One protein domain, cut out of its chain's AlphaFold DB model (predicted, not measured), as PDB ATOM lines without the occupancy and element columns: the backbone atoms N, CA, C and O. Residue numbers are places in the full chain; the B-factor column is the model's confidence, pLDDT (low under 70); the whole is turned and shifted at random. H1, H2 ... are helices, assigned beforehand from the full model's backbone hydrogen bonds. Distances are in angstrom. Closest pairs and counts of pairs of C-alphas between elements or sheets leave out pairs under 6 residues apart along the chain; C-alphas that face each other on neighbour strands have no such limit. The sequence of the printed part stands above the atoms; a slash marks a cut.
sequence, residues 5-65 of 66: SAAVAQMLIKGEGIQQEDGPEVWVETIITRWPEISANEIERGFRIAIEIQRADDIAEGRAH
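Overview. This is residues 5 to 65 of the 66 residues of an uncharacterized protein of Methylobacterium sp. Leaf123 (UniProt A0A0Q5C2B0). One long helix, H3, forms the long axis; short H1 packs on its first half, short H2 lies near both, and residues 55 to 65 stick out as an arm. The printed part has 61 residues with three named helices in the order H1, H2, H3 and no named strand: all helix. It is elongated, 42 by 22 by 14 A, and only just compact, close to loose, with a radius of gyration of the C-alphas of 12.6 A.

Along the chain. Find C-alpha 5 at (20.718, 18.330, 28.406), where H1, residues 5 to 14, begins. H2 follows at residues 24 to 34. H3, residues 40 to 64, runs 36.7 A to C-alpha 64 at (43.547, 32.233, 41.261).

Arrangement. Look at Ser 5 and Gly 46: their C-alphas, 4.1 A apart, are the closest where H1 and H3 touch, at a steep tilt of 48 degrees, the same way. H2 is close to but not clearly touching H1, closest at the C-alphas of Val 8 and Ile 31, 7.0 A. H2 is likewise close to but not clearly touching H3, closest at the C-alphas of Val 28 and Ile 43, 7.6 A. In H1, H2 and H3 every O i to N i+4 pair is within hydrogen-bond range.

Size, cuts and confidence. The printed part has no cut and no long link. The C-alphas farthest apart, those of Glu 37 and His 65, are 43.1 A apart. Residues 63 to 65 have pLDDT under 70.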
ATOM      1  N   SER A   5      19.246  18.299  28.417       96.88
ATOM      2  CA  SER A   5      20.718  18.330  28.406       96.88
ATOM      3  C   SER A   5      21.297  19.121  29.585       96.88
ATOM      4  O   SER A   5      22.259  18.698  30.222       96.88
ATOM      5  N   ALA A   6      20.690  20.263  29.920       95.31
ATOM      6  CA  ALA A   6      21.142  21.091  31.038       95.31
ATOM      7  C   ALA A   6      20.904  20.419  32.403       95.31
ATOM      8  O   ALA A   6      21.718  20.573  33.313       95.31
ATOM      9  N   ALA A   7      19.809  19.665  32.547       95.12
ATOM     10  CA  ALA A   7      19.509  18.928  33.770       95.12
ATOM     11  C   ALA A   7      20.484  17.756  33.965       95.12
ATOM     12  O   ALA A   7      21.003  17.577  35.067       95.12
ATOM     13  N   VAL A   8      20.804  17.030  32.888       95.81
ATOM     14  CA  VAL A   8      21.844  15.987  32.890       95.81
ATOM     15  C   VAL A   8      23.197  16.564  33.294       95.81
ATOM     16  O   VAL A   8      23.849  16.021  34.182       95.81
ATOM     17  N   ALA A   9      23.604  17.689  32.701       95.12
ATOM     18  CA  ALA A   9      24.879  18.321  33.029       95.12
ATOM     19  C   ALA A   9      24.980  18.682  34.518       95.12
ATOM     20  O   ALA A   9      25.987  18.400  35.162       95.12
ATOM     21  N   GLN A  10      23.916  19.255  35.092       93.69
ATOM     22  CA  GLN A  10      23.882  19.565  36.523       93.69
ATOM     23  C   GLN A  10      23.950  18.315  37.399       93.69
ATOM     24  O   GLN A  10      24.611  18.349  38.433       93.69
ATOM     25  N   MET A  11      23.279  17.231  37.006       93.75
ATOM     26  CA  MET A  11      23.311  15.965  37.738       93.75
ATOM     27  C   MET A  11      24.730  15.383  37.775       93.75
ATOM     28  O   MET A  11      25.186  14.991  38.848       93.75
ATOM     29  N   LEU A  12      25.439  15.407  36.638       92.88
ATOM     30  CA  LEU A  12      26.834  14.968  36.520       92.88
ATOM     31  C   LEU A  12      27.779  15.811  37.388       92.88
ATOM     32  O   LEU A  12      28.588  15.256  38.122       92.88
ATOM     33  N   ILE A  13      27.640  17.141  37.358       91.00
ATOM     34  CA  ILE A  13      28.481  18.057  38.149       91.00
ATOM     35  C   ILE A  13      28.241  17.883  39.655       91.00
ATOM     36  O   ILE A  13      29.176  17.910  40.449       91.00
ATOM     37  N   LYS A  14      26.980  17.708  40.068       90.19
ATOM     38  CA  LYS A  14      26.610  17.595  41.487       90.19
ATOM     39  C   LYS A  14      26.781  16.184  42.057       90.19
ATOM     40  O   LYS A  14      26.628  16.020  43.265       90.19
ATOM     41  N   GLY A  15      27.036  15.179  41.216       87.38
ATOM     42  CA  GLY A  15      27.050  13.770  41.625       87.38
ATOM     43  C   GLY A  15      25.693  13.286  42.151       87.38
ATOM     44  O   GLY A  15      25.623  12.456  43.055       87.38
ATOM     45  N   GLU A  16      24.583  13.837  41.645       86.19
ATOM     46  CA  GLU A  16      23.242  13.484  42.125       86.19
ATOM     47  C   GLU A  16      22.864  12.062  41.687       86.19
ATOM     48  O   GLU A  16      22.358  11.856  40.588       86.19
ATOM     49  N   GLY A  17      23.073  11.083  42.569       80.25
ATOM     50  CA  GLY A  17      22.799   9.675  42.268       80.25
ATOM     51  C   GLY A  17      23.849   9.027  41.367       80.25
ATOM     52  O   GLY A  17      23.594   7.952  40.843       80.25
ATOM     53  N   ILE A  18      25.003   9.677  41.193       86.62
ATOM     54  CA  ILE A  18      26.111   9.201  40.370       86.62
ATOM     55  C   ILE A  18      27.406   9.362  41.165       86.62
ATOM     56  O   ILE A  18      27.672  10.454  41.672       86.62
ATOM     57  N   GLN A  19      28.213   8.309  41.279       85.12
ATOM     58  CA  GLN A  19      29.535   8.396  41.898       85.12
ATOM     59  C   GLN A  19      30.604   8.605  40.824       85.12
ATOM     60  O   GLN A  19      30.509   8.067  39.724       85.12
ATOM     61  N   GLN A  20      31.658   9.371  41.128       78.75
ATOM     62  CA  GLN A  20      32.750   9.591  40.163       78.75
ATOM     63  C   GLN A  20      33.501   8.301  39.798       78.75
ATOM     64  O   GLN A  20      34.125   8.235  38.744       78.75
ATOM     65  N   GLU A  21      33.463   7.301  40.678       86.62
ATOM     66  CA  GLU A  21      34.071   5.985  40.467       86.62
ATOM     67  C   GLU A  21      33.209   5.039  39.625       86.62
ATOM     68  O   GLU A  21      33.722   4.038  39.123       86.62
ATOM     69  N   ASP A  22      31.925   5.361  39.445       89.88
ATOM     70  CA  ASP A  22      31.041   4.583  38.591       89.88
ATOM     71  C   ASP A  22      31.473   4.709  37.119       89.88
ATOM     72  O   ASP A  22      31.948   5.752  36.659       89.88
ATOM     73  N   GLY A  23      31.279   3.632  36.359       90.12
ATOM     74  CA  GLY A  23      31.507   3.638  34.919       90.12
ATOM     75  C   GLY A  23      30.466   4.481  34.168       90.12
ATOM     76  O   GLY A  23      29.336   4.655  34.641       90.12
ATOM     77  N   PRO A  24      30.792   4.971  32.957       87.81
ATOM     78  CA  PRO A  24      29.873   5.772  32.147       87.81
ATOM     79  C   PRO A  24      28.549   5.051  31.841       87.81
ATOM     80  O   PRO A  24      27.513   5.699  31.703       87.81
ATOM     81  N   GLU A  25      28.547   3.722  31.766       92.19
ATOM     82  CA  GLU A  25      27.349   2.900  31.601       92.19
ATOM     83  C   GLU A  25      26.361   3.043  32.768       92.19
ATOM     84  O   GLU A  25      25.163   3.201  32.529       92.19
ATOM     85  N   VAL A  26      26.857   3.085  34.007       93.31
ATOM     86  CA  VAL A  26      26.041   3.262  35.220       93.31
ATOM     87  C   VAL A  26      25.467   4.676  35.264       93.31
ATOM     88  O   VAL A  26      24.304   4.882  35.621       93.31
ATOM     89  N   TRP A  27      26.253   5.668  34.839       94.00
ATOM     90  CA  TRP A  27      25.806   7.059  34.770       94.00
ATOM     91  C   TRP A  27      24.649   7.201  33.782       94.00
ATOM     92  O   TRP A  27      23.620   7.795  34.104       94.00
ATOM     93  N   VAL A  28      24.791   6.613  32.591       94.94
ATOM     94  CA  VAL A  28      23.754   6.613  31.554       94.94
ATOM     95  C   VAL A  28      22.500   5.870  32.021       94.94
ATOM     96  O   VAL A  28      21.400   6.389  31.841       94.94
ATOM     97  N   GLU A  29      22.637   4.707  32.660       94.94
ATOM     98  CA  GLU A  29      21.499   3.965  33.220       94.94
ATOM     99  C   GLU A  29      20.738   4.793  34.267       94.94
ATOM    100  O   GLU A  29      19.506   4.867  34.237       94.94
ATOM    101  N   THR A  30      21.462   5.482  35.148       95.31
ATOM    102  CA  THR A  30      20.872   6.358  36.171       95.31
ATOM    103  C   THR A  30      20.125   7.533  35.530       95.31
ATOM    104  O   THR A  30      19.003   7.853  35.931       95.31
ATOM    105  N   ILE A  31      20.705   8.149  34.494       95.44
ATOM    106  CA  ILE A  31      20.081   9.243  33.735       95.44
ATOM    107  C   ILE A  31      18.781   8.770  33.068       95.44
ATOM    108  O   ILE A  31      17.755   9.435  33.204       95.44
ATOM    109  N   ILE A  32      18.798   7.613  32.397       96.06
ATOM    110  CA  ILE A  32      17.618   7.041  31.723       96.06
ATOM    111  C   ILE A  32      16.542   6.649  32.741       96.06
ATOM    112  O   ILE A  32      15.358   6.875  32.510       96.06
ATOM    113  N   THR A  33      16.935   6.105  33.893       95.56
ATOM    114  CA  THR A  33      15.998   5.754  34.972       95.56
ATOM    115  C   THR A  33      15.282   6.992  35.514       95.56
ATOM    116  O   THR A  33      14.092   6.937  35.825       95.56
ATOM    117  N   ARG A  34      15.992   8.123  35.615       94.94
ATOM    118  CA  ARG A  34      15.434   9.394  36.095       94.94
ATOM    119  C   ARG A  34      14.574  10.099  35.044       94.94
ATOM    120  O   ARG A  34      13.565  10.698  35.412       94.94
ATOM    121  N   TRP A  35      14.958  10.021  33.772       95.56
ATOM    122  CA  TRP A  35      14.242  10.621  32.643       95.56
ATOM    123  C   TRP A  35      14.046   9.602  31.512       95.56
ATOM    124  O   TRP A  35      14.808   9.607  30.546       95.56
ATOM    125  N   PRO A  36      13.026   8.731  31.589       95.19
ATOM    126  CA  PRO A  36      12.811   7.672  30.598       95.19
ATOM    127  C   PRO A  36      12.565   8.172  29.168       95.19
ATOM    128  O   PRO A  36      12.778   7.439  28.206       95.19
ATOM    129  N   GLU A  37      12.096   9.410  29.015       94.69
ATOM    130  CA  GLU A  37      11.839  10.062  27.732       94.69
ATOM    131  C   GLU A  37      13.070  10.730  27.100       94.69
ATOM    132  O   GLU A  37      12.961  11.263  25.994       94.69
ATOM    133  N   ILE A  38      14.216  10.738  27.791       96.56
ATOM    134  CA  ILE A  38      15.418  11.424  27.319       96.56
ATOM    135  C   ILE A  38      15.977  10.772  26.053       96.56
ATOM    136  O   ILE A  38      16.057   9.549  25.921       96.56
ATOM    137  N   SER A  39      16.409  11.596  25.106       96.38
ATOM    138  CA  SER A  39      17.077  11.117  23.899       96.38
ATOM    139  C   SER A  39      18.587  10.958  24.095       96.38
ATOM    140  O   SER A  39      19.221  11.676  24.867       96.38
ATOM    141  N   ALA A  40      19.208  10.074  23.307       95.56
ATOM    142  CA  ALA A  40      20.665   9.907  23.306       95.56
ATOM    143  C   ALA A  40      21.420  11.221  23.010       95.56
ATOM    144  O   ALA A  40      22.476  11.471  23.585       95.56
ATOM    145  N   ASN A  41      20.855  12.085  22.159       96.88
ATOM    146  CA  ASN A  41      21.432  13.392  21.837       96.88
ATOM    147  C   ASN A  41      21.410  14.353  23.039       96.88
ATOM    148  O   ASN A  41      22.344  15.128  23.223       96.88
ATOM    149  N   GLU A  42      20.367  14.311  23.871       97.12
ATOM    150  CA  GLU A  42      20.303  15.117  25.098       97.12
ATOM    151  C   GLU A  42      21.286  14.620  26.156       97.12
ATOM    152  O   GLU A  42      21.930  15.431  26.821       97.12
ATOM    153  N   ILE A  43      21.471  13.300  26.265       96.25
ATOM    154  CA  ILE A  43      22.511  12.716  27.123       96.25
ATOM    155  C   ILE A  43      23.890  13.200  26.657       96.25
ATOM    156  O   ILE A  43      24.625  13.797  27.442       96.25
ATOM    157  N   GLU A  44      24.228  13.014  25.377       96.62
ATOM    158  CA  GLU A  44      25.516  13.441  24.813       96.62
ATOM    159  C   GLU A  44      25.769  14.940  25.041       96.62
ATOM    160  O   GLU A  44      26.842  15.343  25.499       96.62
ATOM    161  N   ARG A  45      24.763  15.781  24.769       97.25
ATOM    162  CA  ARG A  45      24.842  17.222  25.021       97.25
ATOM    163  C   ARG A  45      25.051  17.532  26.499       97.25
ATOM    164  O   ARG A  45      25.870  18.396  26.801       97.25
ATOM    165  N   GLY A  46      24.372  16.837  27.409       96.38
ATOM    166  CA  GLY A  46      24.551  17.006  28.849       96.38
ATOM    167  C   GLY A  46      25.977  16.703  29.311       96.38
ATOM    168  O   GLY A  46      26.575  17.516  30.014       96.38
ATOM    169  N   PHE A  47      26.566  15.604  28.833       95.69
ATOM    170  CA  PHE A  47      27.974  15.279  29.088       95.69
ATOM    171  C   PHE A  47      28.924  16.359  28.560       95.69
ATOM    172  O   PHE A  47      29.825  16.799  29.272       95.69
ATOM    173  N   ARG A  48      28.712  16.830  27.325       96.94
ATOM    174  CA  ARG A  48      29.540  17.894  26.737       96.94
ATOM    175  C   ARG A  48      29.459  19.192  27.534       96.94
ATOM    176  O   ARG A  48      30.492  19.808  27.772       96.94
ATOM    177  N   ILE A  49      28.261  19.596  27.959       96.50
ATOM    178  CA  ILE A  49      28.071  20.787  28.797       96.50
ATOM    179  C   ILE A  49      28.825  20.628  30.122       96.50
ATOM    180  O   ILE A  49      29.538  21.547  30.514       96.50
ATOM    181  N   ALA A  50      28.711  19.472  30.783       94.44
ATOM    182  CA  ALA A  50      29.402  19.216  32.046       94.44
ATOM    183  C   ALA A  50      30.930  19.327  31.910       94.44
ATOM    184  O   ALA A  50      31.569  19.997  32.716       94.44
ATOM    185  N   ILE A  51      31.507  18.739  30.855       94.00
ATOM    186  CA  ILE A  51      32.952  18.809  30.578       94.00
ATOM    187  C   ILE A  51      33.407  20.254  30.353       94.00
ATOM    188  O   ILE A  51      34.438  20.662  30.882       94.00
ATOM    189  N   GLU A  52      32.665  21.031  29.563       96.31
ATOM    190  CA  GLU A  52      33.032  22.422  29.277       96.31
ATOM    191  C   GLU A  52      32.931  23.319  30.519       96.31
ATOM    192  O   GLU A  52      33.782  24.189  30.701       96.31
ATOM    193  N   ILE A  53      31.951  23.083  31.400       93.75
ATOM    194  CA  ILE A  53      31.849  23.790  32.686       93.75
ATOM    195  C   ILE A  53      33.039  23.439  33.581       93.75
ATOM    196  O   ILE A  53      33.727  24.349  34.031       93.75
ATOM    197  N   GLN A  54      33.347  22.150  33.757       89.88
ATOM    198  CA  GLN A  54      34.476  21.728  34.590       89.88
ATOM    199  C   GLN A  54      35.799  22.318  34.091       89.88
ATOM    200  O   GLN A  54      36.584  22.834  34.875       89.88
ATOM    201  N   ARG A  55      36.029  22.339  32.769       91.56
ATOM    202  CA  ARG A  55      37.218  22.986  32.191       91.56
ATOM    203  C   ARG A  55      37.282  24.478  32.497       91.56
ATOM    204  O   ARG A  55      38.370  25.006  32.710       91.56
ATOM    205  N   ALA A  56      36.149  25.176  32.449       92.12
ATOM    206  CA  ALA A  56      36.102  26.597  32.762       92.12
ATOM    207  C   ALA A  56      36.424  26.850  34.242       92.12
ATOM    208  O   ALA A  56      37.190  27.774  34.533       92.12
ATOM    209  N   ASP A  57      35.906  26.005  35.136       89.06
ATOM    210  CA  ASP A  57      36.186  26.046  36.572       89.06
ATOM    211  C   ASP A  57      37.671  25.752  36.850       89.06
ATOM    212  O   ASP A  57      38.339  26.568  37.483       89.06
ATOM    213  N   ASP A  58      38.244  24.700  36.251       88.69
ATOM    214  CA  ASP A  58      39.669  24.354  36.379       88.69
ATOM    215  C   ASP A  58      40.588  25.508  35.919       88.69
ATOM    216  O   ASP A  58      41.609  25.815  36.542       88.69
ATOM    217  N   ILE A  59      40.234  26.185  34.817       89.25
ATOM    218  CA  ILE A  59      40.976  27.353  34.311       89.25
ATOM    219  C   ILE A  59      40.858  28.539  35.277       89.25
ATOM    220  O   ILE A  59      41.827  29.283  35.456       89.25
ATOM    221  N   ALA A  60      39.681  28.760  35.864       86.75
ATOM    222  CA  ALA A  60      39.458  29.835  36.822       86.75
ATOM    223  C   ALA A  60      40.243  29.597  38.121       86.75
ATOM    224  O   ALA A  60      40.919  30.512  38.596       86.75
ATOM    225  N   GLU A  61      40.234  28.369  38.638       85.88
ATOM    226  CA  GLU A  61      41.011  27.955  39.811       85.88
ATOM    227  C   GLU A  61      42.519  28.065  39.556       85.88
ATOM    228  O   GLU A  61      43.249  28.643  40.363       85.88
ATOM    229  N   GLY A  62      42.997  27.624  38.387       76.94
ATOM    230  CA  GLY A  62      44.403  27.748  37.995       76.94
ATOM    231  C   GLY A  62      44.903  29.196  37.879       76.94
ATOM    232  O   GLY A  62      46.082  29.457  38.104       76.94
ATOM    233  N   ARG A  63      44.021  30.159  37.575       67.06
ATOM    234  CA  ARG A  63      44.343  31.601  37.551       67.06
ATOM    235  C   ARG A  63      44.310  32.262  38.928       67.06
ATOM    236  O   ARG A  63      44.894  33.327  39.081       67.06
ATOM    237  N   ALA A  64      43.627  31.679  39.909       63.25
ATOM    238  CA  ALA A  64      43.547  32.233  41.261       63.25
ATOM    239  C   ALA A  64      44.821  31.976  42.093       63.25
ATOM    240  O   ALA A  64      45.040  32.645  43.103       63.25
ATOM    241  N   HIS A  65      45.656  31.021  41.670       56.25
ATOM    242  CA  HIS A  65      46.842  30.564  42.400       56.25
ATOM    243  C   HIS A  65      48.191  30.895  41.727       56.25
ATOM    244  O   HIS A  65      49.226  30.461  42.237       56.25
TER     245      HIS A  65